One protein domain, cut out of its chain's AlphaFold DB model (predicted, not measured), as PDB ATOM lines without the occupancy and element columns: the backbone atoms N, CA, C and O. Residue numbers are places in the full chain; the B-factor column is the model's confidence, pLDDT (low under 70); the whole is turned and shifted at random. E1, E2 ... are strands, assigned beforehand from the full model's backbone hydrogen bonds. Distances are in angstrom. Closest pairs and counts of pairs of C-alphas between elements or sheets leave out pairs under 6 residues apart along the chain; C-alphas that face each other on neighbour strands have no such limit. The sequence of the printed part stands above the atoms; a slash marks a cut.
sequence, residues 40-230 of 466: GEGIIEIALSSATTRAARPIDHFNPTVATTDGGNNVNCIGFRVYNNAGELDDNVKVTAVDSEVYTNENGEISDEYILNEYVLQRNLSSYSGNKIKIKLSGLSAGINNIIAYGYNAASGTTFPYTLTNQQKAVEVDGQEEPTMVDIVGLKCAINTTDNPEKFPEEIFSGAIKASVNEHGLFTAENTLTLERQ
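AT A GLANCE: This is residues 40 to 230 of the 466 residues of an uncharacterized protein of Bacteroides sp. CAG:1076 (UniProt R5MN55). Amid little regular structure, one mixed folded sheet, E3-E5-E1-E10-E9-E6-E2-E4, curls like part of a barrel, its first four strands facing its last three across hinge E9; the E7-E8 hairpin lies outside. The 191 printed residues hold ten named strands, E1 to E10 in turn, and no named helix: all strand, with 73 residues in strands. It is compact, with a radius of gyration of the C-alphas of 18.3 A, and spans 55 by 52 by 34 A.

IN THESE COORDINATES: Find C-alpha 43 at (-52.867, 445.190, -8.762), where E1 begins and runs to residue 48. Beyond it come E2, residues 77-83; E3, 94-98; E4, 120-122; E5, 133-138; E6, 143-152, 29.8 A long; E7, 163-171; E8, 180-190; E9, 205-213; and E10, 223-229, ending at (-56.345, 468.083, -5.955).

HOW THE PARTS SIT: E1 and E10 are parallel, with N 45 and O 223 2.9 A apart. At residue 185 E8 bends by 104 degrees.

THE WHOLE: The printed part has no cut. The links E1-E2, E3-E4 and E8-E9 are long. Under pLDDT 70 are 46 residues, among them 60-74.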
ATOM      1  N   GLY A  40     -48.356 441.363  -6.076       50.59
ATOM      2  CA  GLY A  40     -47.699 441.457  -7.388       50.59
ATOM      3  C   GLY A  40     -48.504 441.006  -8.618       50.59
ATOM      4  O   GLY A  40     -47.964 441.046  -9.715       50.59
ATOM      5  N   GLU A  41     -49.791 440.652  -8.520       64.25
ATOM      6  CA  GLU A  41     -50.624 440.271  -9.690       64.25
ATOM      7  C   GLU A  41     -51.049 441.433 -10.621       64.25
ATOM      8  O   GLU A  41     -52.129 441.397 -11.207       64.25
ATOM      9  N   GLY A  42     -50.248 442.493 -10.742       60.03
ATOM     10  CA  GLY A  42     -50.639 443.669 -11.530       60.03
ATOM     11  C   GLY A  42     -51.709 444.531 -10.844       60.03
ATOM     12  O   GLY A  42     -52.406 445.289 -11.509       60.03
ATOM     13  N   ILE A  43     -51.872 444.418  -9.521       78.12
ATOM     14  CA  ILE A  43     -52.867 445.190  -8.762       78.12
ATOM     15  C   ILE A  43     -52.314 446.573  -8.397       78.12
ATOM     16  O   ILE A  43     -51.246 446.676  -7.789       78.12
ATOM     17  N   ILE A  44     -53.075 447.618  -8.721       82.94
ATOM     18  CA  ILE A  44     -52.879 448.989  -8.242       82.94
ATOM     19  C   ILE A  44     -54.034 449.347  -7.317       82.94
ATOM     20  O   ILE A  44     -55.199 449.140  -7.659       82.94
ATOM     21  N   GLU A  45     -53.716 449.915  -6.159       84.44
ATOM     22  CA  GLU A  45     -54.704 450.556  -5.299       84.44
ATOM     23  C   GLU A  45     -54.824 452.038  -5.667       84.44
ATOM     24  O   GLU A  45     -53.855 452.787  -5.550       84.44
ATOM     25  N   ILE A  46     -56.003 452.473  -6.100       80.50
ATOM     26  CA  ILE A  46     -56.324 453.882  -6.311       80.50
ATOM     27  C   ILE A  46     -56.912 454.434  -5.020       80.50
ATOM     28  O   ILE A  46     -57.915 453.930  -4.511       80.50
ATOM     29  N   ALA A  47     -56.281 455.476  -4.496       75.94
ATOM     30  CA  ALA A  47     -56.743 456.215  -3.336       75.94
ATOM     31  C   ALA A  47     -57.021 457.664  -3.730       75.94
ATOM     32  O   ALA A  47     -56.318 458.240  -4.558       75.94
ATOM     33  N   LEU A  48     -58.020 458.275  -3.105       71.31
ATOM     34  CA  LEU A  48     -58.209 459.718  -3.159       71.31
ATOM     35  C   LEU A  48     -57.583 460.338  -1.907       71.31
ATOM     36  O   LEU A  48     -57.697 459.778  -0.815       71.31
ATOM     37  N   SER A  49     -56.896 461.470  -2.064       66.75
ATOM     38  CA  SER A  49     -56.365 462.235  -0.929       66.75
ATOM     39  C   SER A  49     -57.478 462.575   0.068       66.75
ATOM     40  O   SER A  49     -58.617 462.864  -0.309       66.75
ATOM     41  N   SER A  50     -57.144 462.497   1.358       60.75
ATOM     42  CA  SER A  50     -58.105 462.712   2.442       60.75
ATOM     43  C   SER A  50     -58.582 464.163   2.502       60.75
ATOM     44  O   SER A  50     -57.843 465.075   2.123       60.75
ATOM     45  N   ALA A  51     -59.776 464.389   3.057       58.25
ATOM     46  CA  ALA A  51     -60.279 465.742   3.307       58.25
ATOM     47  C   ALA A  51     -59.334 466.551   4.219       58.25
ATOM     48  O   ALA A  51     -59.091 467.716   3.959       58.25
ATOM     49  N   THR A  52     -58.699 465.924   5.215       55.31
ATOM     50  CA  THR A  52     -57.782 466.592   6.164       55.31
ATOM     51  C   THR A  52     -56.465 467.079   5.557       55.31
ATOM     52  O   THR A  52     -55.743 467.842   6.185       55.31
ATOM     53  N   THR A  53     -56.121 466.618   4.355       58.72
ATOM     54  CA  THR A  53     -54.900 467.017   3.629       58.72
ATOM     55  C   THR A  53     -55.206 467.978   2.482       58.72
ATOM     56  O   THR A  53     -54.372 468.168   1.597       58.72
ATOM     57  N   ARG A  54     -56.433 468.502   2.427       70.00
ATOM     58  CA  ARG A  54     -56.949 469.240   1.284       70.00
ATOM     59  C   ARG A  54     -57.562 470.553   1.735       70.00
ATOM     60  O   ARG A  54     -58.275 470.578   2.724       70.00
ATOM     61  N   ALA A  55     -57.336 471.611   0.976       70.75
ATOM     62  CA  ALA A  55     -58.017 472.883   1.176       70.75
ATOM     63  C   ALA A  55     -59.551 472.760   1.042       70.75
ATOM     64  O   ALA A  55     -60.084 471.801   0.468       70.75
ATOM     65  N   ALA A  56     -60.287 473.765   1.506       71.44
ATOM     66  CA  ALA A  56     -61.732 473.832   1.305       71.44
ATOM     67  C   ALA A  56     -62.143 473.855  -0.179       71.44
ATOM     68  O   ALA A  56     -61.328 474.109  -1.068       71.44
ATOM     69  N   ARG A  57     -63.401 473.495  -0.464       75.88
ATOM     70  CA  ARG A  57     -63.970 473.574  -1.816       75.88
ATOM     71  C   ARG A  57     -64.636 474.950  -1.974       75.88
ATOM     72  O   ARG A  57     -65.451 475.287  -1.117       75.88
ATOM     73  N   PRO A  58     -64.316 475.732  -3.018       77.38
ATOM     74  CA  PRO A  58     -65.063 476.943  -3.332       77.38
ATOM     75  C   PRO A  58     -66.510 476.603  -3.718       77.38
ATOM     76  O   PRO A  58     -66.793 475.485  -4.158       77.38
ATOM     77  N   ILE A  59     -67.419 477.571  -3.591       72.50
ATOM     78  CA  ILE A  59     -68.710 477.481  -4.283       72.50
ATOM     79  C   ILE A  59     -68.406 477.688  -5.757       72.50
ATOM     80  O   ILE A  59     -67.881 478.734  -6.131       72.50
ATOM     81  N   ASP A  60     -68.743 476.718  -6.587       64.75
ATOM     82  CA  ASP A  60     -68.526 476.810  -8.017       64.75
ATOM     83  C   ASP A  60     -69.775 476.422  -8.804       64.75
ATOM     84  O   ASP A  60     -70.842 476.130  -8.255       64.75
ATOM     85  N   HIS A  61     -69.634 476.499 -10.120       59.19
ATOM     86  CA  HIS A  61     -70.742 476.560 -11.054       59.19
ATOM     87  C   HIS A  61     -71.363 475.197 -11.428       59.19
ATOM     88  O   HIS A  61     -72.407 475.155 -12.065       59.19
ATOM     89  N   PHE A  62     -70.772 474.071 -11.014       52.94
ATOM     90  CA  PHE A  62     -71.168 472.766 -11.556       52.94
ATOM     91  C   PHE A  62     -72.210 471.988 -10.751       52.94
ATOM     92  O   PHE A  62     -73.025 471.286 -11.350       52.94
ATOM     93  N   ASN A  63     -72.216 472.076  -9.416       55.06
ATOM     94  CA  ASN A  63     -73.328 471.581  -8.597       55.06
ATOM     95  C   ASN A  63     -73.180 472.007  -7.125       55.06
ATOM     96  O   ASN A  63     -72.554 471.297  -6.326       55.06
ATOM     97  N   PRO A  64     -73.809 473.111  -6.711       52.94
ATOM     98  CA  PRO A  64     -73.629 473.626  -5.362       52.94
ATOM     99  C   PRO A  64     -74.316 472.763  -4.278       52.94
ATOM    100  O   PRO A  64     -74.032 472.932  -3.095       52.94
ATOM    101  N   THR A  65     -75.149 471.775  -4.653       50.94
ATOM    102  CA  THR A  65     -75.838 470.872  -3.703       50.94
ATOM    103  C   THR A  65     -74.959 469.730  -3.168       50.94
ATOM    104  O   THR A  65     -75.248 469.190  -2.101       50.94
ATOM    105  N   VAL A  66     -73.876 469.359  -3.869       51.59
ATOM    106  CA  VAL A  66     -73.008 468.206  -3.511       51.59
ATOM    107  C   VAL A  66     -72.035 468.555  -2.374       51.59
ATOM    108  O   VAL A  66     -71.442 467.676  -1.751       51.59
ATOM    109  N   ALA A  67     -71.893 469.842  -2.052       49.03
ATOM    110  CA  ALA A  67     -70.954 470.341  -1.054       49.03
ATOM    111  C   ALA A  67     -71.357 470.055   0.409       49.03
ATOM    112  O   ALA A  67     -70.523 470.209   1.299       49.03
ATOM    113  N   THR A  68     -72.593 469.624   0.682       46.94
ATOM    114  CA  THR A  68     -73.200 469.831   2.010       46.94
ATOM    115  C   THR A  68     -73.103 468.665   3.002       46.94
ATOM    116  O   THR A  68     -73.298 468.886   4.194       46.94
ATOM    117  N   THR A  69     -72.766 467.434   2.586       44.72
ATOM    118  CA  THR A  69     -72.807 466.261   3.501       44.72
ATOM    119  C   THR A  69     -71.518 465.435   3.625       44.72
ATOM    120  O   THR A  69     -71.294 464.866   4.688       44.72
ATOM    121  N   ASP A  70     -70.619 465.437   2.629       43.69
ATOM    122  CA  ASP A  70     -69.500 464.467   2.559       43.69
ATOM    123  C   ASP A  70     -68.090 465.093   2.410       43.69
ATOM    124  O   ASP A  70     -67.161 464.462   1.892       43.69
ATOM    125  N   GLY A  71     -67.888 466.347   2.832       49.34
ATOM    126  CA  GLY A  71     -66.568 467.001   2.748       49.34
ATOM    127  C   GLY A  71     -66.143 467.426   1.334       49.34
ATOM    128  O   GLY A  71     -64.947 467.584   1.068       49.34
ATOM    129  N   GLY A  72     -67.111 467.607   0.428       52.22
ATOM    130  CA  GLY A  72     -66.944 468.383  -0.806       52.22
ATOM    131  C   GLY A  72     -66.186 467.710  -1.955       52.22
ATOM    132  O   GLY A  72     -65.607 468.418  -2.768       52.22
ATOM    133  N   ASN A  73     -66.165 466.377  -2.054       61.34
ATOM    134  CA  ASN A  73     -65.658 465.710  -3.261       61.34
ATOM    135  C   ASN A  73     -66.751 465.531  -4.304       61.34
ATOM    136  O   ASN A  73     -67.767 464.908  -4.006       61.34
ATOM    137  N   ASN A  74     -66.465 465.919  -5.546       69.06
ATOM    138  CA  ASN A  74     -67.344 465.624  -6.677       69.06
ATOM    139  C   ASN A  74     -66.716 464.660  -7.710       69.06
ATOM    140  O   ASN A  74     -67.182 464.567  -8.839       69.06
ATOM    141  N   VAL A  75     -65.654 463.918  -7.360       79.25
ATOM    142  CA  VAL A  75     -65.028 462.964  -8.298       79.25
ATOM    143  C   VAL A  75     -65.901 461.724  -8.466       79.25
ATOM    144  O   VAL A  75     -66.057 460.930  -7.533       79.25
ATOM    145  N   ASN A  76     -66.418 461.539  -9.679       81.75
ATOM    146  CA  ASN A  76     -67.202 460.365 -10.061       81.75
ATOM    147  C   ASN A  76     -66.600 459.583 -11.243       81.75
ATOM    148  O   ASN A  76     -67.023 458.456 -11.504       81.75
ATOM    149  N   CYS A  77     -65.597 460.150 -11.921       88.69
ATOM    150  CA  CYS A  77     -64.885 459.534 -13.035       88.69
ATOM    151  C   CYS A  77     -63.371 459.571 -12.800       88.69
ATOM    152  O   CYS A  77     -62.835 460.583 -12.348       88.69
ATOM    153  N   ILE A  78     -62.672 458.484 -13.149       91.12
ATOM    154  CA  ILE A  78     -61.204 458.408 -13.157       91.12
ATOM    155  C   ILE A  78     -60.731 457.863 -14.503       91.12
ATOM    156  O   ILE A  78     -61.080 456.743 -14.871       91.12
ATOM    157  N   GLY A  79     -59.929 458.642 -15.224       93.00
ATOM    158  CA  GLY A  79     -59.218 458.191 -16.422       93.00
ATOM    159  C   GLY A  79     -57.758 457.850 -16.129       93.00
ATOM    160  O   GLY A  79     -57.205 458.280 -15.113       93.00
ATOM    161  N   PHE A  80     -57.127 457.092 -17.028       93.62
ATOM    162  CA  PHE A  80     -55.762 456.589 -16.857       93.62
ATOM    163  C   PHE A  80     -54.884 456.834 -18.081       93.62
ATOM    164  O   PHE A  80     -55.359 456.904 -19.215       93.62
ATOM    165  N   ARG A  81     -53.575 456.936 -17.848       94.12
ATOM    166  CA  ARG A  81     -52.530 456.888 -18.874       94.12
ATOM    167  C   ARG A  81     -51.371 456.043 -18.388       94.12
ATOM    168  O   ARG A  81     -50.893 456.245 -17.272       94.12
ATOM    169  N   VAL A  82     -50.902 455.126 -19.220       94.38
ATOM    170  CA  VAL A  82     -49.745 454.285 -18.931       94.38
ATOM    171  C   VAL A  82     -48.687 454.437 -20.007       94.38
ATOM    172  O   VAL A  82     -48.974 454.388 -21.202       94.38
ATOM    173  N   TYR A  83     -47.456 454.630 -19.547       93.94
ATOM    174  CA  TYR A  83     -46.269 454.727 -20.375       93.94
ATOM    175  C   TYR A  83     -45.306 453.603 -20.008       93.94
ATOM    176  O   TYR A  83     -45.049 453.368 -18.821       93.94
ATOM    177  N   ASN A  84     -44.745 452.953 -21.020       93.94
ATOM    178  CA  ASN A  84     -43.761 451.890 -20.861       93.94
ATOM    179  C   ASN A  84     -42.403 452.430 -20.359       93.94
ATOM    180  O   ASN A  84     -42.212 453.628 -20.121       93.94
ATOM    181  N   ASN A  85     -41.417 451.539 -20.238       91.62
ATOM    182  CA  ASN A  85     -40.058 451.886 -19.810       91.62
ATOM    183  C   ASN A  85     -39.320 452.852 -20.756       91.62
ATOM    184  O   ASN A  85     -38.412 453.556 -20.313       91.62
ATOM    185  N   ALA A  86     -39.701 452.910 -22.035       91.25
ATOM    186  CA  ALA A  86     -39.172 453.881 -22.993       91.25
ATOM    187  C   ALA A  86     -39.839 455.266 -22.868       91.25
ATOM    188  O   ALA A  86     -39.338 456.238 -23.428       91.25
ATOM    189  N   GLY A  87     -40.923 455.377 -22.092       89.25
ATOM    190  CA  GLY A  87     -41.699 456.604 -21.935       89.25
ATOM    191  C   GLY A  87     -42.751 456.815 -23.024       89.25
ATOM    192  O   GLY A  87     -43.260 457.924 -23.152       89.25
ATOM    193  N   GLU A  88     -43.084 455.773 -23.783       91.56
ATOM    194  CA  GLU A  88     -44.112 455.785 -24.826       91.56
ATOM    195  C   GLU A  88     -45.439 455.270 -24.258       91.56
ATOM    196  O   GLU A  88     -45.427 454.412 -23.374       91.56
ATOM    197  N   LEU A  89     -46.575 455.772 -24.758       92.38
ATOM    198  CA  LEU A  89     -47.895 455.254 -24.379       92.38
ATOM    199  C   LEU A  89     -47.996 453.754 -24.695       92.38
ATOM    200  O   LEU A  89     -47.644 453.326 -25.793       92.38
ATOM    201  N   ASP A  90     -48.474 452.969 -23.729       93.44
ATOM    202  CA  ASP A  90     -48.558 451.509 -23.847       93.44
ATOM    203  C   ASP A  90     -50.012 451.028 -23.910       93.44
ATOM    204  O   ASP A  90     -50.646 450.747 -22.892       93.44
ATOM    205  N   ASP A  91     -50.547 450.914 -25.126       93.75
ATOM    206  CA  ASP A  91     -51.916 450.436 -25.368       93.75
ATOM    207  C   ASP A  91     -52.068 448.912 -25.196       93.75
ATOM    208  O   ASP A  91     -53.169 448.374 -25.320       93.75
ATOM    209  N   ASN A  92     -50.984 448.188 -24.880       91.75
ATOM    210  CA  ASN A  92     -51.067 446.758 -24.568       91.75
ATOM    211  C   ASN A  92     -51.579 446.498 -23.150       91.75
ATOM    212  O   ASN A  92     -51.982 445.373 -22.849       91.75
ATOM    213  N   VAL A  93     -51.539 447.508 -22.277       92.75
ATOM    214  CA  VAL A  93     -51.939 447.380 -20.878       92.75
ATOM    215  C   VAL A  93     -53.450 447.459 -20.764       92.75
ATOM    216  O   VAL A  93     -54.078 448.394 -21.268       92.75
ATOM    217  N   LYS A  94     -54.041 446.504 -20.049       91.00
ATOM    218  CA  LYS A  94     -55.496 446.389 -19.962       91.00
ATOM    219  C   LYS A  94     -56.002 446.168 -18.551       91.00
ATOM    220  O   LYS A  94     -55.292 445.638 -17.700       91.00
ATOM    221  N   VAL A  95     -57.249 446.557 -18.317       88.81
ATOM    222  CA  VAL A  95     -57.973 446.317 -17.067       88.81
ATOM    223  C   VAL A  95     -58.647 444.951 -17.126       88.81
ATOM    224  O   VAL A  95     -59.437 444.676 -18.026       88.81
ATOM    225  N   THR A  96     -58.358 444.107 -16.135       84.12
ATOM    226  CA  THR A  96     -58.892 442.735 -16.038       84.12
ATOM    227  C   THR A  96     -59.890 442.554 -14.897       84.12
ATOM    228  O   THR A  96     -60.752 441.680 -14.969       84.12
ATOM    229  N   ALA A  97     -59.806 443.378 -13.850       80.69
ATOM    230  CA  ALA A  97     -60.762 443.380 -12.745       80.69
ATOM    231  C   ALA A  97     -60.746 444.711 -11.982       80.69
ATOM    232  O   ALA A  97     -59.706 445.376 -11.913       80.69
ATOM    233  N   VAL A  98     -61.873 445.041 -11.349       81.88
ATOM    234  CA  VAL A  98     -62.009 446.150 -10.390       81.88
ATOM    235  C   VAL A  98     -62.653 445.620  -9.110       81.88
ATOM    236  O   VAL A  98     -63.675 444.955  -9.175       81.88
ATOM    237  N   ASP A  99     -62.047 445.860  -7.946       76.62
ATOM    238  CA  ASP A  99     -62.533 445.408  -6.626       76.62
ATOM    239  C   ASP A  99     -62.910 443.915  -6.551       76.62
ATOM    240  O   ASP A  99     -63.796 443.500  -5.808       76.62
ATOM    241  N   SER A 100     -62.160 443.071  -7.265       69.06
ATOM    242  CA  SER A 100     -62.394 441.619  -7.399       69.06
ATOM    243  C   SER A 100     -63.586 441.229  -8.283       69.06
ATOM    244  O   SER A 100     -63.825 440.036  -8.471       69.06
ATOM    245  N   GLU A 101     -64.290 442.192  -8.880       70.44
ATOM    246  CA  GLU A 101     -65.217 441.946  -9.982       70.44
ATOM    247  C   GLU A 101     -64.400 441.736 -11.260       70.44
ATOM    248  O   GLU A 101     -63.794 442.663 -11.806       70.44
ATOM    249  N   VAL A 102     -64.328 440.480 -11.700       67.81
ATOM    250  CA  VAL A 102     -63.676 440.100 -12.955       67.81
ATOM    251  C   VAL A 102     -64.653 440.341 -14.097       67.81
ATOM    252  O   VAL A 102     -65.800 439.898 -14.041       67.81
ATOM    253  N   TYR A 103     -64.190 441.007 -15.149       62.78
ATOM    254  CA  TYR A 103     -64.975 441.149 -16.369       62.78
ATOM    255  C   TYR A 103     -65.004 439.804 -17.099       62.78
ATOM    256  O   TYR A 103     -63.966 439.334 -17.564       62.78
ATOM    257  N   THR A 104     -66.172 439.163 -17.174       57.28
ATOM    258  CA  THR A 104     -66.361 437.895 -17.894       57.28
ATOM    259  C   THR A 104     -67.417 438.011 -18.986       57.28
ATOM    260  O   THR A 104     -68.442 438.664 -18.791       57.28
ATOM    261  N   ASN A 105     -67.201 437.334 -20.113       57.56
ATOM    262  CA  ASN A 105     -68.164 437.244 -21.204       57.56
ATOM    263  C   ASN A 105     -69.328 436.318 -20.808       57.56
ATOM    264  O   ASN A 105     -69.328 435.702 -19.741       57.56
ATOM    265  N   GLU A 106     -70.317 436.183 -21.691       56.28
ATOM    266  CA  GLU A 106     -71.496 435.328 -21.472       56.28
ATOM    267  C   GLU A 106     -71.153 433.844 -21.206       56.28
ATOM    268  O   GLU A 106     -71.992 433.103 -20.696       56.28
ATOM    269  N   ASN A 107     -69.917 433.413 -21.498       59.91
ATOM    270  CA  ASN A 107     -69.422 432.053 -21.278       59.91
ATOM    271  C   ASN A 107     -68.606 431.893 -19.977       59.91
ATOM    272  O   ASN A 107     -68.121 430.796 -19.703       59.91
ATOM    273  N   GLY A 108     -68.443 432.952 -19.174       55.19
ATOM    274  CA  GLY A 108     -67.624 432.931 -17.956       55.19
ATOM    275  C   GLY A 108     -66.111 432.953 -18.213       55.19
ATOM    276  O   GLY A 108     -65.328 432.741 -17.288       55.19
ATOM    277  N   GLU A 109     -65.688 433.204 -19.451       55.28
ATOM    278  CA  GLU A 109     -64.295 433.503 -19.798       55.28
ATOM    279  C   GLU A 109     -64.049 434.995 -19.564       55.28
ATOM    280  O   GLU A 109     -64.992 435.773 -19.663       55.28
ATOM    281  N   ILE A 110     -62.819 435.428 -19.272       55.62
ATOM    282  CA  ILE A 110     -62.509 436.864 -19.142       55.62
ATOM    283  C   ILE A 110     -62.957 437.579 -20.435       55.62
ATOM    284  O   ILE A 110     -62.471 437.242 -21.515       55.62
ATOM    285  N   SER A 111     -63.930 438.497 -20.346       54.72
ATOM    286  CA  SER A 111     -64.403 439.293 -21.492       54.72
ATOM    287  C   SER A 111     -63.413 440.392 -21.819       54.72
ATOM    288  O   SER A 111     -62.676 440.814 -20.933       54.72
ATOM    289  N   ASP A 112     -63.490 440.873 -23.064       54.22
ATOM    290  CA  ASP A 112     -62.821 442.045 -23.638       54.22
ATOM    291  C   ASP A 112     -62.210 442.979 -22.586       54.22
ATOM    292  O   ASP A 112     -62.850 443.868 -22.027       54.22
ATOM    293  N   GLU A 113     -60.941 442.708 -22.294       69.81
ATOM    294  CA  GLU A 113     -60.094 443.526 -21.446       69.81
ATOM    295  C   GLU A 113     -60.074 444.963 -22.008       69.81
ATOM    296  O   GLU A 113     -59.773 445.168 -23.187       69.81
ATOM    297  N   TYR A 114     -60.373 445.968 -21.184       84.12
ATOM    298  CA  TYR A 114     -60.369 447.364 -21.630       84.12
ATOM    299  C   TYR A 114     -58.942 447.900 -21.671       84.12
ATOM    300  O   TYR A 114     -58.232 447.801 -20.668       84.12
ATOM    301  N   ILE A 115     -58.529 448.505 -22.789       91.81
ATOM    302  CA  ILE A 115     -57.246 449.216 -22.877       91.81
ATOM    303  C   ILE A 115     -57.236 450.306 -21.806       91.81
ATOM    304  O   ILE A 115     -58.128 451.153 -21.765       91.81
ATOM    305  N   LEU A 116     -56.231 450.292 -20.926       92.50
ATOM    306  CA  LEU A 116     -56.189 451.179 -19.762       92.50
ATOM    307  C   LEU A 116     -56.242 452.660 -20.172       92.50
ATOM    308  O   LEU A 116     -56.912 453.449 -19.514       92.50
ATOM    309  N   ASN A 117     -55.593 453.025 -21.282       93.25
ATOM    310  CA  ASN A 117     -55.579 454.394 -21.813       93.25
ATOM    311  C   ASN A 117     -56.956 454.889 -22.302       93.25
ATOM    312  O   ASN A 117     -57.183 456.099 -22.370       93.25
ATOM    313  N   GLU A 118     -57.880 453.982 -22.619       92.31
ATOM    314  CA  GLU A 118     -59.249 454.296 -23.058       92.31
ATOM    315  C   GLU A 118     -60.280 454.097 -21.938       92.31
ATOM    316  O   GLU A 118     -61.429 454.526 -22.048       92.31
ATOM    317  N   TYR A 119     -59.876 453.449 -20.845       90.75
ATOM    318  CA  TYR A 119     -60.755 453.100 -19.744       90.75
ATOM    319  C   TYR A 119     -61.044 454.301 -18.837       90.75
ATOM    320  O   TYR A 119     -60.135 455.000 -18.376       90.75
ATOM    321  N   VAL A 120     -62.326 454.495 -18.522       91.50
ATOM    322  CA  VAL A 120     -62.791 455.442 -17.505       91.50
ATOM    323  C   VAL A 120     -63.549 454.675 -16.432       91.50
ATOM    324  O   VAL A 120     -64.588 454.068 -16.687       91.50
ATOM    325  N   LEU A 121     -63.034 454.728 -15.211       88.31
ATOM    326  CA  LEU A 121     -63.682 454.156 -14.044       88.31
ATOM    327  C   LEU A 121     -64.756 455.114 -13.523       88.31
ATOM    328  O   LEU A 121     -64.433 456.211 -13.071       88.31
ATOM    329  N   GLN A 122     -66.016 454.678 -13.526       86.44
ATOM    330  CA  GLN A 122     -67.125 455.405 -12.901       86.44
ATOM    331  C   GLN A 122     -67.369 454.906 -11.472       86.44
ATOM    332  O   GLN A 122     -67.962 453.842 -11.245       86.44
ATOM    333  N   ARG A 123     -66.895 455.679 -10.493       76.88
ATOM    334  CA  ARG A 123     -67.068 455.423  -9.059       76.88
ATOM    335  C   ARG A 123     -67.117 456.749  -8.311       76.88
ATOM    336  O   ARG A 123     -66.215 457.567  -8.454       76.88
ATOM    337  N   ASN A 124     -68.135 456.922  -7.471       69.50
ATOM    338  CA  ASN A 124     -68.182 458.039  -6.532       69.50
ATOM    339  C   ASN A 124     -67.152 457.796  -5.428       69.50
ATOM    340  O   ASN A 124     -67.279 456.842  -4.658       69.50
ATOM    341  N   LEU A 125     -66.135 458.649  -5.359       63.44
ATOM    342  CA  LEU A 125     -65.117 458.605  -4.314       63.44
ATOM    343  C   LEU A 125     -65.375 459.725  -3.298       63.44
ATOM    344  O   LEU A 125     -64.908 460.856  -3.455       63.44
ATOM    345  N   SER A 126     -66.106 459.419  -2.223       58.16
ATOM    346  CA  SER A 126     -66.213 460.335  -1.083       58.16
ATOM    347  C   SER A 126     -64.924 460.294  -0.248       58.16
ATOM    348  O   SER A 126     -64.337 459.237  -0.023       58.16
ATOM    349  N   SER A 127     -64.451 461.461   0.208       51.22
ATOM    350  CA  SER A 127     -63.152 461.617   0.907       51.22
ATOM    351  C   SER A 127     -63.154 461.083   2.341       51.22
ATOM    352  O   SER A 127     -62.119 461.114   3.006       51.22
ATOM    353  N   TYR A 128     -64.299 460.585   2.811       43.28
ATOM    354  CA  TYR A 128     -64.524 460.205   4.204       43.28
ATOM    355  C   TYR A 128     -64.399 458.709   4.497       43.28
ATOM    356  O   TYR A 128     -64.414 458.302   5.656       43.28
ATOM    357  N   SER A 129     -64.207 457.878   3.477       46.62
ATOM    358  CA  SER A 129     -63.904 456.464   3.678       46.62
ATOM    359  C   SER A 129     -62.524 456.175   3.109       46.62
ATOM    360  O   SER A 129     -62.222 456.562   1.986       46.62
ATOM    361  N   GLY A 130     -61.668 455.481   3.861       54.81
ATOM    362  CA  GLY A 130     -60.387 454.948   3.373       54.81
ATOM    363  C   GLY A 130     -60.550 453.860   2.300       54.81
ATOM    364  O   GLY A 130     -59.767 452.912   2.262       54.81
ATOM    365  N   ASN A 131     -61.592 453.961   1.476       63.25
ATOM    366  CA  ASN A 131     -61.941 453.052   0.408       63.25
ATOM    367  C   ASN A 131     -60.941 453.252  -0.724       63.25
ATOM    368  O   ASN A 131     -60.998 454.213  -1.490       63.25
ATOM    369  N   LYS A 132     -59.990 452.327  -0.793       76.69
ATOM    370  CA  LYS A 132     -59.105 452.182  -1.937       76.69
ATOM    371  C   LYS A 132     -59.796 451.306  -2.969       76.69
ATOM    372  O   LYS A 132     -60.293 450.240  -2.612       76.69
ATOM    373  N   ILE A 133     -59.777 451.728  -4.224       81.12
ATOM    374  CA  ILE A 133     -60.264 450.914  -5.338       81.12
ATOM    375  C   ILE A 133     -59.105 450.071  -5.846       81.12
ATOM    376  O   ILE A 133     -58.024 450.597  -6.105       81.12
ATOM    377  N   LYS A 134     -59.306 448.768  -6.006       84.25
ATOM    378  CA  LYS A 134     -58.283 447.869  -6.545       84.25
ATOM    379  C   LYS A 134     -58.520 447.646  -8.026       84.25
ATOM    380  O   LYS A 134     -59.568 447.137  -8.400       84.25
ATOM    381  N   ILE A 135     -57.537 447.963  -8.858       86.06
ATOM    382  CA  ILE A 135     -57.574 447.706 -10.301       86.06
ATOM    383  C   ILE A 135     -56.506 446.673 -10.629       86.06
ATOM    384  O   ILE A 135     -55.337 446.868 -10.294       86.06
ATOM    385  N   LYS A 136     -56.896 445.575 -11.277       86.25
ATOM    386  CA  LYS A 136     -55.969 444.543 -11.750       86.25
ATOM    387  C   LYS A 136     -55.637 444.768 -13.219       86.25
ATOM    388  O   LYS A 136     -56.539 444.823 -14.057       86.25
ATOM    389  N   LEU A 137     -54.347 444.850 -13.525       89.06
ATOM    390  CA  LEU A 137     -53.827 445.096 -14.865       89.06
ATOM    391  C   LEU A 137     -53.166 443.854 -15.473       89.06
ATOM    392  O   LEU A 137     -52.543 443.061 -14.769       89.06
ATOM    393  N   SER A 138     -53.266 443.729 -16.794       87.38
ATOM    394  CA  SER A 138     -52.506 442.788 -17.627       87.38
ATOM    395  C   SER A 138     -51.732 443.544 -18.714       87.38
ATOM    396  O   SER A 138     -51.927 444.743 -18.901       87.38
ATOM    397  N   GLY A 139     -50.823 442.857 -19.414       88.56
ATOM    398  CA  GLY A 139     -50.122 443.415 -20.579       88.56
ATOM    399  C   GLY A 139     -48.977 444.388 -20.271       88.56
ATOM    400  O   GLY A 139     -48.464 445.022 -21.185       88.56
ATOM    401  N   LEU A 140     -48.552 444.497 -19.008       90.50
ATOM    402  CA  LEU A 140     -47.439 445.358 -18.601       90.50
ATOM    403  C   LEU A 140     -46.098 444.847 -19.148       90.50
ATOM    404  O   LEU A 140     -45.752 443.675 -18.986       90.50
ATOM    405  N   SER A 141     -45.316 445.750 -19.737       90.69
ATOM    406  CA  SER A 141     -43.956 445.466 -20.200       90.69
ATOM    407  C   SER A 141     -42.950 445.457 -19.041       90.69
ATOM    408  O   SER A 141     -43.096 446.195 -18.064       90.69
ATOM    409  N   ALA A 142     -41.916 444.614 -19.127       91.31
ATOM    410  CA  ALA A 142     -40.864 444.549 -18.112       91.31
ATOM    411  C   ALA A 142     -40.108 445.888 -17.993       91.31
ATOM    412  O   ALA A 142     -39.851 446.566 -18.990       91.31
ATOM    413  N   GLY A 143     -39.725 446.262 -16.770       92.50
ATOM    414  CA  GLY A 143     -39.053 447.530 -16.474       92.50
ATOM    415  C   GLY A 143     -39.919 448.495 -15.663       92.50
ATOM    416  O   GLY A 143     -40.746 448.076 -14.853       92.50
ATOM    417  N   ILE A 144     -39.681 449.801 -15.813       92.81
ATOM    418  CA  ILE A 144     -40.410 450.841 -15.076       92.81
ATOM    419  C   ILE A 144     -41.551 451.383 -15.928       92.81
ATOM    420  O   ILE A 144     -41.316 452.068 -16.916       92.81
ATOM    421  N   ASN A 145     -42.786 451.148 -15.500       93.31
ATOM    422  CA  ASN A 145     -43.975 451.705 -16.136       93.31
ATOM    423  C   ASN A 145     -44.440 452.939 -15.358       93.31
ATOM    424  O   ASN A 145     -44.479 452.924 -14.124       93.31
ATOM    425  N   ASN A 146     -44.789 454.017 -16.058       92.62
ATOM    426  CA  ASN A 146     -45.350 455.221 -15.444       92.62
ATOM    427  C   ASN A 146     -46.862 455.188 -15.621       92.62
ATOM    428  O   ASN A 146     -47.340 455.119 -16.749       92.62
ATOM    429  N   ILE A 147     -47.603 455.249 -14.520       92.62
ATOM    430  CA  ILE A 147     -49.064 455.184 -14.541       92.62
ATOM    431  C   ILE A 147     -49.589 456.466 -13.923       92.62
ATOM    432  O   ILE A 147     -49.241 456.797 -12.791       92.62
ATOM    433  N   ILE A 148     -50.396 457.186 -14.689       92.62
ATOM    434  CA  ILE A 148     -51.036 458.443 -14.323       92.62
ATOM    435  C   ILE A 148     -52.533 458.179 -14.263       92.62
ATOM    436  O   ILE A 148     -53.083 457.525 -15.148       92.62
ATOM    437  N   ALA A 149     -53.195 458.710 -13.248       92.38
ATOM    438  CA  ALA A 149     -54.644 458.755 -13.189       92.38
ATOM    439  C   ALA A 149     -55.106 460.191 -12.947       92.38
ATOM    440  O   ALA A 149     -54.407 460.976 -12.301       92.38
ATOM    441  N   TYR A 150     -56.275 460.532 -13.480       91.75
ATOM    442  CA  TYR A 150     -56.899 461.839 -13.317       91.75
ATOM    443  C   TYR A 150     -58.382 461.675 -12.992       91.75
ATOM    444  O   TYR A 150     -59.098 460.934 -13.662       91.75
ATOM    445  N   GLY A 151     -58.819 462.338 -11.924       89.88
ATOM    446  CA  GLY A 151     -60.179 462.293 -11.401       89.88
ATOM    447  C   GLY A 151     -60.925 463.595 -11.671       89.88
ATOM    448  O   GLY A 151     -60.328 464.668 -11.602       89.88
ATOM    449  N   TYR A 152     -62.213 463.495 -11.981       87.62
ATOM    450  CA  TYR A 152     -63.071 464.633 -12.310       87.62
ATOM    451  C   TYR A 152     -64.545 464.317 -12.051       87.62
ATOM    452  O   TYR A 152     -64.919 463.156 -11.832       87.62
ATOM    453  N   ASN A 153     -65.374 465.358 -12.085       83.81
ATOM    454  CA  ASN A 153     -66.816 465.204 -12.165       83.81
ATOM    455  C   ASN A 153     -67.283 465.166 -13.622       83.81
ATOM    456  O   ASN A 153     -66.909 466.013 -14.427       83.81
ATOM    457  N   ALA A 154     -68.139 464.205 -13.946       80.62
ATOM    458  CA  ALA A 154     -68.979 464.251 -15.129       80.62
ATOM    459  C   ALA A 154     -70.446 464.248 -14.688       80.62
ATOM    460  O   ALA A 154     -70.928 463.251 -14.144       80.62
ATOM    461  N   ALA A 155     -71.174 465.336 -14.957       71.94
ATOM    462  CA  ALA A 155     -72.609 465.418 -14.673       71.94
ATOM    463  C   ALA A 155     -73.409 464.331 -15.420       71.94
ATOM    464  O   ALA A 155     -74.406 463.813 -14.919       71.94
ATOM    465  N   SER A 156     -72.952 463.948 -16.619       75.06
ATOM    466  CA  SER A 156     -73.455 462.790 -17.358       75.06
ATOM    467  C   SER A 156     -72.353 462.155 -18.215       75.06
ATOM    468  O   SER A 156     -71.480 462.848 -18.736       75.06
ATOM    469  N   GLY A 157     -72.393 460.829 -18.374       86.00
ATOM    470  CA  GLY A 157     -71.421 460.087 -19.184       86.00
ATOM    471  C   GLY A 157     -70.037 459.951 -18.534       86.00
ATOM    472  O   GLY A 157     -69.923 459.805 -17.319       86.00
ATOM    473  N   THR A 158     -68.998 459.931 -19.370       88.56
ATOM    474  CA  THR A 158     -67.585 459.708 -18.991       88.56
ATOM    475  C   THR A 158     -66.639 460.657 -19.727       88.56
ATOM    476  O   THR A 158     -65.465 460.349 -19.924       88.56
ATOM    477  N   THR A 159     -67.160 461.763 -20.252       88.31
ATOM    478  CA  THR A 159     -66.357 462.699 -21.037       88.31
ATOM    479  C   THR A 159     -65.603 463.611 -20.088       88.31
ATOM    480  O   THR A 159     -66.216 464.274 -19.253       88.31
ATOM    481  N   PHE A 160     -64.280 463.660 -20.225       88.19
ATOM    482  CA  PHE A 160     -63.476 464.647 -19.515       88.19
ATOM    483  C   PHE A 160     -63.800 466.050 -20.062       88.19
ATOM    484  O   PHE A 160     -63.790 466.214 -21.284       88.19
ATOM    485  N   PRO A 161     -64.095 467.048 -19.208       82.69
ATOM    486  CA  PRO A 161     -64.560 468.365 -19.659       82.69
ATOM    487  C   PRO A 161     -63.498 469.182 -20.411       82.69
ATOM    488  O   PRO A 161     -63.835 470.140 -21.101       82.69
ATOM    489  N   TYR A 162     -62.224 468.793 -20.315       89.31
ATOM    490  CA  TYR A 162     -61.094 469.531 -20.879       89.31
ATOM    491  C   TYR A 162     -60.324 468.724 -21.920       89.31
ATOM    492  O   TYR A 162     -60.483 467.512 -22.061       89.31
ATOM    493  N   THR A 163     -59.439 469.397 -22.655       90.56
ATOM    494  CA  THR A 163     -58.601 468.719 -23.649       90.56
ATOM    495  C   THR A 163     -57.353 468.152 -22.983       90.56
ATOM    496  O   THR A 163     -56.577 468.894 -22.385       90.56
ATOM    497  N   LEU A 164     -57.135 466.841 -23.118       90.94
ATOM    498  CA  LEU A 164     -55.925 466.160 -22.655       90.94
ATOM    499  C   LEU A 164     -55.048 465.750 -23.833       90.94
ATOM    500  O   LEU A 164     -55.477 464.983 -24.695       90.94
ATOM    501  N   THR A 165     -53.796 466.192 -23.822       92.00
ATOM    502  CA  THR A 165     -52.746 465.721 -24.736       92.00
ATOM    503  C   THR A 165     -51.533 465.244 -23.951       92.00
ATOM    504  O   THR A 165     -51.417 465.501 -22.751       92.00
ATOM    505  N   ASN A 166     -50.595 464.573 -24.620       90.69
ATOM    506  CA  ASN A 166     -49.289 464.319 -24.023       90.69
ATOM    507  C   ASN A 166     -48.570 465.645 -23.741       90.69
ATOM    508  O   ASN A 166     -48.742 466.642 -24.453       90.69
ATOM    509  N   GLN A 167     -47.765 465.657 -22.682       89.94
ATOM    510  CA  GLN A 167     -46.756 466.691 -22.500       89.94
ATOM    511  C   GLN A 167     -45.727 466.589 -23.616       89.94
ATOM    512  O   GLN A 167     -45.418 465.497 -24.086       89.94
ATOM    513  N   GLN A 168     -45.173 467.732 -24.011       89.12
ATOM    514  CA  GLN A 168     -44.182 467.797 -25.074       89.12
ATOM    515  C   GLN A 168     -42.970 468.604 -24.644       89.12
ATOM    516  O   GLN A 168     -43.080 469.555 -23.868       89.12
ATOM    517  N   LYS A 169     -41.814 468.240 -25.191       87.12
ATOM    518  CA  LYS A 169     -40.562 468.971 -25.021       87.12
ATOM    519  C   LYS A 169     -39.953 469.286 -26.383       87.12
ATOM    520  O   LYS A 169     -39.939 468.437 -27.268       87.12
ATOM    521  N   ALA A 170     -39.405 470.491 -26.508       88.88
ATOM    522  CA  ALA A 170     -38.580 470.887 -27.642       88.88
ATOM    523  C   ALA A 170     -37.231 470.146 -27.612       88.88
ATOM    524  O   ALA A 170     -36.527 470.149 -26.596       88.88
ATOM    525  N   VAL A 171     -36.876 469.507 -28.725       89.69
ATOM    526  CA  VAL A 171     -35.604 468.811 -28.928       89.69
ATOM    527  C   VAL A 171     -34.932 469.367 -30.175       89.69
ATOM    528  O   VAL A 171     -35.509 469.367 -31.261       89.69
ATOM    529  N   GLU A 172     -33.695 469.823 -30.001       91.12
ATOM    530  CA  GLU A 172     -32.832 470.260 -31.098       91.12
ATOM    531  C   GLU A 172     -32.459 469.063 -31.979       91.12
ATOM    532  O   GLU A 172     -32.010 468.027 -31.478       91.12
ATOM    533  N   VAL A 173     -32.636 469.208 -33.291       88.25
ATOM    534  CA  VAL A 173     -32.296 468.182 -34.283       88.25
ATOM    535  C   VAL A 173     -31.253 468.754 -35.234       88.25
ATOM    536  O   VAL A 173     -31.485 469.781 -35.871       88.25
ATOM    537  N   ASP A 174     -30.108 468.076 -35.354       88.12
ATOM    538  CA  ASP A 174     -29.009 468.508 -36.223       88.12
ATOM    539  C   ASP A 174     -29.502 468.787 -37.655       88.12
ATOM    540  O   ASP A 174     -30.006 467.901 -38.351       88.12
ATOM    541  N   GLY A 175     -29.314 470.028 -38.110       87.38
ATOM    542  CA  GLY A 175     -29.688 470.468 -39.456       87.38
ATOM    543  C   GLY A 175     -31.109 471.025 -39.599       87.38
ATOM    544  O   GLY A 175     -31.511 471.309 -40.728       87.38
ATOM    545  N   GLN A 176     -31.851 471.207 -38.503       88.00
ATOM    546  CA  GLN A 176     -33.100 471.975 -38.474       88.00
ATOM    547  C   GLN A 176     -32.891 473.313 -37.752       88.00
ATOM    548  O   GLN A 176     -32.139 473.382 -36.784       88.00
ATOM    549  N   GLU A 177     -33.521 474.380 -38.252       86.25
ATOM    550  CA  GLU A 177     -33.489 475.704 -37.604       86.25
ATOM    551  C   GLU A 177     -34.465 475.801 -36.426       86.25
ATOM    552  O   GLU A 177     -34.225 476.574 -35.506       86.25
ATOM    553  N   GLU A 178     -35.540 475.010 -36.447       89.12
ATOM    554  CA  GLU A 178     -36.567 474.989 -35.408       89.12
ATOM    555  C   GLU A 178     -36.541 473.645 -34.668       89.12
ATOM    556  O   GLU A 178     -36.387 472.596 -35.310       89.12
ATOM    557  N   PRO A 179     -36.719 473.639 -33.338       89.56
ATOM    558  CA  PRO A 179     -36.725 472.409 -32.565       89.56
ATOM    559  C   PRO A 179     -37.953 471.553 -32.893       89.56
ATOM    560  O   PRO A 179     -39.056 472.048 -33.134       89.56
ATOM    561  N   THR A 180     -37.786 470.234 -32.835       91.75
ATOM    562  CA  THR A 180     -38.900 469.288 -32.961       91.75
ATOM    563  C   THR A 180     -39.562 469.079 -31.600       91.75
ATOM    564  O   THR A 180     -38.882 468.835 -30.603       91.75
ATOM    565  N   MET A 181     -40.895 469.132 -31.547       90.62
ATOM    566  CA  MET A 181     -41.655 468.784 -30.345       90.62
ATOM    567  C   MET A 181     -41.836 467.270 -30.259       90.62
ATOM    568  O   MET A 181     -42.376 466.656 -31.178       90.62
ATOM    569  N   VAL A 182     -41.393 466.673 -29.154       89.56
ATOM    570  CA  VAL A 182     -41.556 465.238 -28.884       89.56
ATOM    571  C   VAL A 182     -42.404 465.024 -27.641       89.56
ATOM    572  O   VAL A 182     -42.274 465.771 -26.667       89.56
ATOM    573  N   ASP A 183     -43.246 463.996 -27.673       90.69
ATOM    574  CA  ASP A 183     -44.039 463.585 -26.519       90.69
ATOM    575  C   ASP A 183     -43.132 463.077 -25.393       90.69
ATOM    576  O   ASP A 183     -42.125 462.398 -25.616       90.69
ATOM    577  N   ILE A 184     -43.498 463.415 -24.163       89.44
ATOM    578  CA  ILE A 184     -42.849 462.952 -22.941       89.44
ATOM    579  C   ILE A 184     -43.903 462.409 -21.974       89.44
ATOM    580  O   ILE A 184     -45.086 462.729 -22.069       89.44
ATOM    581  N   VAL A 185     -43.457 461.608 -21.003       88.75
ATOM    582  CA  VAL A 185     -44.328 461.071 -19.948       88.75
ATOM    583  C   VAL A 185     -45.001 462.207 -19.182       88.75
ATOM    584  O   VAL A 185     -44.332 462.943 -18.450       88.75
ATOM    585  N   GLY A 186     -46.322 462.284 -19.304       90.12
ATOM    586  CA  GLY A 186     -47.149 463.289 -18.656       90.12
ATOM    587  C   GLY A 186     -48.277 463.761 -19.563       90.12
ATOM    588  O   GLY A 186     -48.247 463.588 -20.778       90.12
ATOM    589  N   LEU A 187     -49.261 464.407 -18.956       92.06
ATOM    590  CA  LEU A 187     -50.418 464.991 -19.612       92.06
ATOM    591  C   LEU A 187     -50.411 466.504 -19.487       92.06
ATOM    592  O   LEU A 187     -49.997 467.048 -18.461       92.06
ATOM    593  N   LYS A 188     -50.876 467.154 -20.548       92.88
ATOM    594  CA  LYS A 188     -51.209 468.569 -20.634       92.88
ATOM    595  C   LYS A 188     -52.729 468.673 -20.713       92.88
ATOM    596  O   LYS A 188     -53.333 468.128 -21.632       92.88
ATOM    597  N   CYS A 189     -53.324 469.339 -19.735       92.94
ATOM    598  CA  CYS A 189     -54.753 469.594 -19.633       92.94
ATOM    599  C   CYS A 189     -55.023 471.051 -20.002       92.94
ATOM    600  O   CYS A 189     -54.644 471.941 -19.245       92.94
ATOM    601  N   ALA A 190     -55.647 471.289 -21.152       91.81
ATOM    602  CA  ALA A 190     -55.981 472.624 -21.630       91.81
ATOM    603  C   ALA A 190     -57.399 473.020 -21.219       91.81
ATOM    604  O   ALA A 190     -58.351 472.312 -21.553       91.81
ATOM    605  N   ILE A 191     -57.502 474.135 -20.490       89.31
ATOM    606  CA  ILE A 191     -58.709 474.570 -19.777       89.31
ATOM    607  C   ILE A 191     -59.135 475.960 -20.252       89.31
ATOM    608  O   ILE A 191     -60.166 476.093 -20.894       89.31
ATOM    609  N   ASN A 192     -58.318 476.978 -19.983       84.75
ATOM    610  CA  ASN A 192     -58.595 478.370 -20.317       84.75
ATOM    611  C   ASN A 192     -57.801 478.772 -21.562       84.75
ATOM    612  O   ASN A 192     -56.762 479.424 -21.499       84.75
ATOM    613  N   THR A 193     -58.251 478.294 -22.716       80.56
ATOM    614  CA  THR A 193     -57.580 478.556 -23.995       80.56
ATOM    615  C   THR A 193     -58.297 479.639 -24.779       80.56
ATOM    616  O   THR A 193     -59.491 479.850 -24.602       80.56
ATOM    617  N   THR A 194     -57.603 480.282 -25.720       76.25
ATOM    618  CA  THR A 194     -58.219 481.276 -26.615       76.25
ATOM    619  C   THR A 194     -59.470 480.743 -27.331       76.25
ATOM    620  O   THR A 194     -60.433 481.484 -27.506       76.25
ATOM    621  N   ASP A 195     -59.468 479.461 -27.715       70.69
ATOM    622  CA  ASP A 195     -60.562 478.831 -28.467       70.69
ATOM    623  C   ASP A 195     -61.669 478.253 -27.565       70.69
ATOM    624  O   ASP A 195     -62.774 477.982 -28.033       70.69
ATOM    625  N   ASN A 196     -61.377 478.069 -26.277       68.38
ATOM    626  CA  ASN A 196     -62.315 477.602 -25.264       68.38
ATOM    627  C   ASN A 196     -61.945 478.239 -23.913       68.38
ATOM    628  O   ASN A 196     -61.150 477.651 -23.172       68.38
ATOM    629  N   PRO A 197     -62.409 479.470 -23.640       75.19
ATOM    630  CA  PRO A 197     -62.108 480.155 -22.394       75.19
ATOM    631  C   PRO A 197     -63.023 479.631 -21.286       75.19
ATOM    632  O   PRO A 197     -64.172 480.054 -21.176       75.19
ATOM    633  N   GLU A 198     -62.515 478.716 -20.463       73.81
ATOM    634  CA  GLU A 198     -63.152 478.351 -19.199       73.81
ATOM    635  C   GLU A 198     -62.563 479.197 -18.067       73.81
ATOM    636  O   GLU A 198     -61.386 479.056 -17.724       73.81
ATOM    637  N   LYS A 199     -63.374 480.091 -17.494       67.19
ATOM    638  CA  LYS A 199     -62.932 480.962 -16.394       67.19
ATOM    639  C   LYS A 199     -62.935 480.233 -15.058       67.19
ATOM    640  O   LYS A 199     -62.111 480.552 -14.201       67.19
ATOM    641  N   PHE A 200     -63.830 479.262 -14.890       71.88
ATOM    642  CA  PHE A 200     -63.953 478.488 -13.665       71.88
ATOM    643  C   PHE A 200     -63.638 477.026 -13.960       71.88
ATOM    644  O   PHE A 200     -64.476 476.289 -14.467       71.88
ATOM    645  N   PRO A 201     -62.401 476.575 -13.696       77.88
ATOM    646  CA  PRO A 201     -62.114 475.161 -13.809       77.88
ATOM    647  C   PRO A 201     -62.951 474.375 -12.801       77.88
ATOM    648  O   PRO A 201     -63.204 474.822 -11.688       77.88
ATOM    649  N   GLU A 202     -63.283 473.152 -13.169       78.38
ATOM    650  CA  GLU A 202     -63.821 472.149 -12.274       78.38
ATOM    651  C   GLU A 202     -62.774 471.646 -11.296       78.38
ATOM    652  O   GLU A 202     -61.556 471.777 -11.484       78.38
ATOM    653  N   GLU A 203     -63.258 470.961 -10.265       83.19
ATOM    654  CA  GLU A 203     -62.372 470.240  -9.368       83.19
ATOM    655  C   GLU A 203     -61.698 469.064 -10.097       83.19
ATOM    656  O   GLU A 203     -62.312 468.035 -10.387       83.19
ATOM    657  N   ILE A 204     -60.395 469.198 -10.354       88.56
ATOM    658  CA  ILE A 204     -59.581 468.154 -10.984       88.56
ATOM    659  C   ILE A 204     -58.642 467.534  -9.953       88.56
ATOM    660  O   ILE A 204     -57.985 468.230  -9.173       88.56
ATOM    661  N   PHE A 205     -58.516 466.211 -10.010       89.00
ATOM    662  CA  PHE A 205     -57.528 465.449  -9.262       89.00
ATOM    663  C   PHE A 205     -56.575 464.732 -10.206       89.00
ATOM    664  O   PHE A 205     -56.952 464.335 -11.305       89.00
ATOM    665  N   SER A 206     -55.341 464.510  -9.772       90.69
ATOM    666  CA  SER A 206     -54.420 463.636 -10.489       90.69
ATOM    667  C   SER A 206     -53.395 463.011  -9.556       90.69
ATOM    668  O   SER A 206     -53.166 463.478  -8.439       90.69
ATOM    669  N   GLY A 207     -52.816 461.911 -10.012       89.06
ATOM    670  CA  GLY A 207     -51.798 461.160  -9.300       89.06
ATOM    671  C   GLY A 207     -50.970 460.353 -10.282       89.06
ATOM    672  O   GLY A 207     -51.432 460.019 -11.374       89.06
ATOM    673  N   ALA A 208     -49.738 460.042  -9.903       89.56
ATOM    674  CA  ALA A 208     -48.840 459.266 -10.740       89.56
ATOM    675  C   ALA A 208     -47.942 458.362  -9.901       89.56
ATOM    676  O   ALA A 208     -47.504 458.744  -8.815       89.56
ATOM    677  N   ILE A 209     -47.629 457.187 -10.437       88.81
ATOM    678  CA  ILE A 209     -46.688 456.235  -9.848       88.81
ATOM    679  C   ILE A 209     -45.690 455.737 -10.888       88.81
ATOM    680  O   ILE A 209     -45.958 455.721 -12.090       88.81
ATOM    681  N   LYS A 210     -44.538 455.282 -10.394       90.56
ATOM    682  CA  LYS A 210     -43.568 454.494 -11.155       90.56
ATOM    683  C   LYS A 210     -43.617 453.063 -10.644       90.56
ATOM    684  O   LYS A 210     -43.116 452.792  -9.557       90.56
ATOM    685  N   ALA A 211     -44.214 452.170 -11.417       90.19
ATOM    686  CA  ALA A 211     -44.371 450.774 -11.049       90.19
ATOM    687  C   ALA A 211     -43.267 449.925 -11.693       90.19
ATOM    688  O   ALA A 211     -43.085 449.940 -12.911       90.19
ATOM    689  N   SER A 212     -42.520 449.178 -10.878       92.06
ATOM    690  CA  SER A 212     -41.533 448.213 -11.370       92.06
ATOM    691  C   SER A 212     -42.216 446.888 -11.710       92.06
ATOM    692  O   SER A 212     -42.955 446.336 -10.894       92.06
ATOM    693  N   VAL A 213     -41.965 446.398 -12.922       90.75
ATOM    694  CA  VAL A 213     -42.577 445.208 -13.517       90.75
ATOM    695  C   VAL A 213     -41.480 444.221 -13.917       90.75
ATOM    696  O   VAL A 213     -40.461 444.618 -14.485       90.75
ATOM    697  N   ASN A 214     -41.663 442.940 -13.602       87.88
ATOM    698  CA  ASN A 214     -40.717 441.880 -13.960       87.88
ATOM    699  C   ASN A 214     -40.950 441.334 -15.385       87.88
ATOM    700  O   ASN A 214     -41.909 441.694 -16.063       87.88
ATOM    701  N   GLU A 215     -40.101 440.401 -15.817       88.31
ATOM    702  CA  GLU A 215     -40.176 439.733 -17.133       88.31
ATOM    703  C   GLU A 215     -41.491 438.968 -17.394       88.31
ATOM    704  O   GLU A 215     -41.750 438.530 -18.512       88.31
ATOM    705  N   HIS A 216     -42.325 438.783 -16.369       83.94
ATOM    706  CA  HIS A 216     -43.620 438.113 -16.462       83.94
ATOM    707  C   HIS A 216     -44.807 439.088 -16.482       83.94
ATOM    708  O   HIS A 216     -45.948 438.638 -16.407       83.94
ATOM    709  N   GLY A 217     -44.564 440.402 -16.562       84.44
ATOM    710  CA  GLY A 217     -45.624 441.416 -16.560       84.44
ATOM    711  C   GLY A 217     -46.275 441.628 -15.188       84.44
ATOM    712  O   GLY A 217     -47.388 442.140 -15.103       84.44
ATOM    713  N   LEU A 218     -45.599 441.217 -14.111       85.25
ATOM    714  CA  LEU A 218     -46.081 441.323 -12.734       85.25
ATOM    715  C   LEU A 218     -45.360 442.446 -11.988       85.25
ATOM    716  O   LEU A 218     -44.152 442.632 -12.158       85.25
ATOM    717  N   PHE A 219     -46.078 443.161 -11.116       86.31
ATOM    718  CA  PHE A 219     -45.451 444.159 -10.252       86.31
ATOM    719  C   PHE A 219     -44.502 443.498  -9.251       86.31
ATOM    720  O   PHE A 219     -44.810 442.462  -8.665       86.31
ATOM    721  N   THR A 220     -43.355 444.130  -9.016       85.75
ATOM    722  CA  THR A 220     -42.345 443.659  -8.054       85.75
ATOM    723  C   THR A 220     -42.617 444.121  -6.619       85.75
ATOM    724  O   THR A 220     -41.982 443.637  -5.683       85.75
ATOM    725  N   ALA A 221     -43.573 445.035  -6.437       83.94
ATOM    726  CA  ALA A 221     -44.027 445.556  -5.153       83.94
ATOM    727  C   ALA A 221     -45.507 445.968  -5.228       83.94
ATOM    728  O   ALA A 221     -46.078 446.093  -6.314       83.94
ATOM    729  N   GLU A 222     -46.129 446.193  -4.071       83.31
ATOM    730  CA  GLU A 222     -47.456 446.810  -3.999       83.31
ATOM    731  C   GLU A 222     -47.392 448.267  -4.471       83.31
ATOM    732  O   GLU A 222     -46.445 448.991  -4.157       83.31
ATOM    733  N   ASN A 223     -48.403 448.696  -5.226       84.75
ATOM    734  CA  ASN A 223     -48.488 450.047  -5.768       84.75
ATOM    735  C   ASN A 223     -49.777 450.725  -5.299       84.75
ATOM    736  O   ASN A 223     -50.872 450.199  -5.500       84.75
ATOM    737  N   THR A 224     -49.644 451.921  -4.726       85.19
ATOM    738  CA  THR A 224     -50.771 452.805  -4.408       85.19
ATOM    739  C   THR A 224     -50.616 454.106  -5.185       85.19
ATOM    740  O   THR A 224     -49.597 454.781  -5.053       85.19
ATOM    741  N   LEU A 225     -51.621 454.456  -5.985       87.25
ATOM    742  CA  LEU A 225     -51.718 455.730  -6.688       87.25
ATOM    743  C   LEU A 225     -52.709 456.618  -5.937       87.25
ATOM    744  O   LEU A 225     -53.905 456.331  -5.902       87.25
ATOM    745  N   THR A 226     -52.204 457.703  -5.356       85.94
ATOM    746  CA  THR A 226     -53.029 458.700  -4.667       85.94
ATOM    747  C   THR A 226     -53.359 459.855  -5.603       85.94
ATOM    748  O   THR A 226     -52.460 460.483  -6.157       85.94
ATOM    749  N   LEU A 227     -54.648 460.137  -5.762       85.69
ATOM    750  CA  LEU A 227     -55.173 461.291  -6.478       85.69
ATOM    751  C   LEU A 227     -55.226 462.511  -5.547       85.69
ATOM    752  O   LEU A 227     -55.914 462.511  -4.524       85.69
ATOM    753  N   GLU A 228     -54.520 463.569  -5.916       85.75
ATOM    754  CA  GLU A 228     -54.464 464.839  -5.189       85.75
ATOM    755  C   GLU A 228     -55.145 465.945  -5.984       85.75
ATOM    756  O   GLU A 228     -55.114 465.922  -7.216       85.75
ATOM    757  N   ARG A 229     -55.728 466.930  -5.293       87.25
ATOM    758  CA  ARG A 229     -56.345 468.083  -5.955       87.25
ATOM    759  C   ARG A 229     -55.288 468.857  -6.752       87.25
ATOM    760  O   ARG A 229     -54.165 469.073  -6.291       87.25
ATOM    761  N   GLN A 230     -55.657 469.248  -7.965       89.88
ATOM    762  CA  GLN A 230     -54.776 469.917  -8.923       89.88
ATOM    763  C   GLN A 230     -55.057 471.408  -9.085       89.88
ATOM    764  O   GLN A 230     -54.262 472.098  -9.713       89.88
TER     765      GLN A 230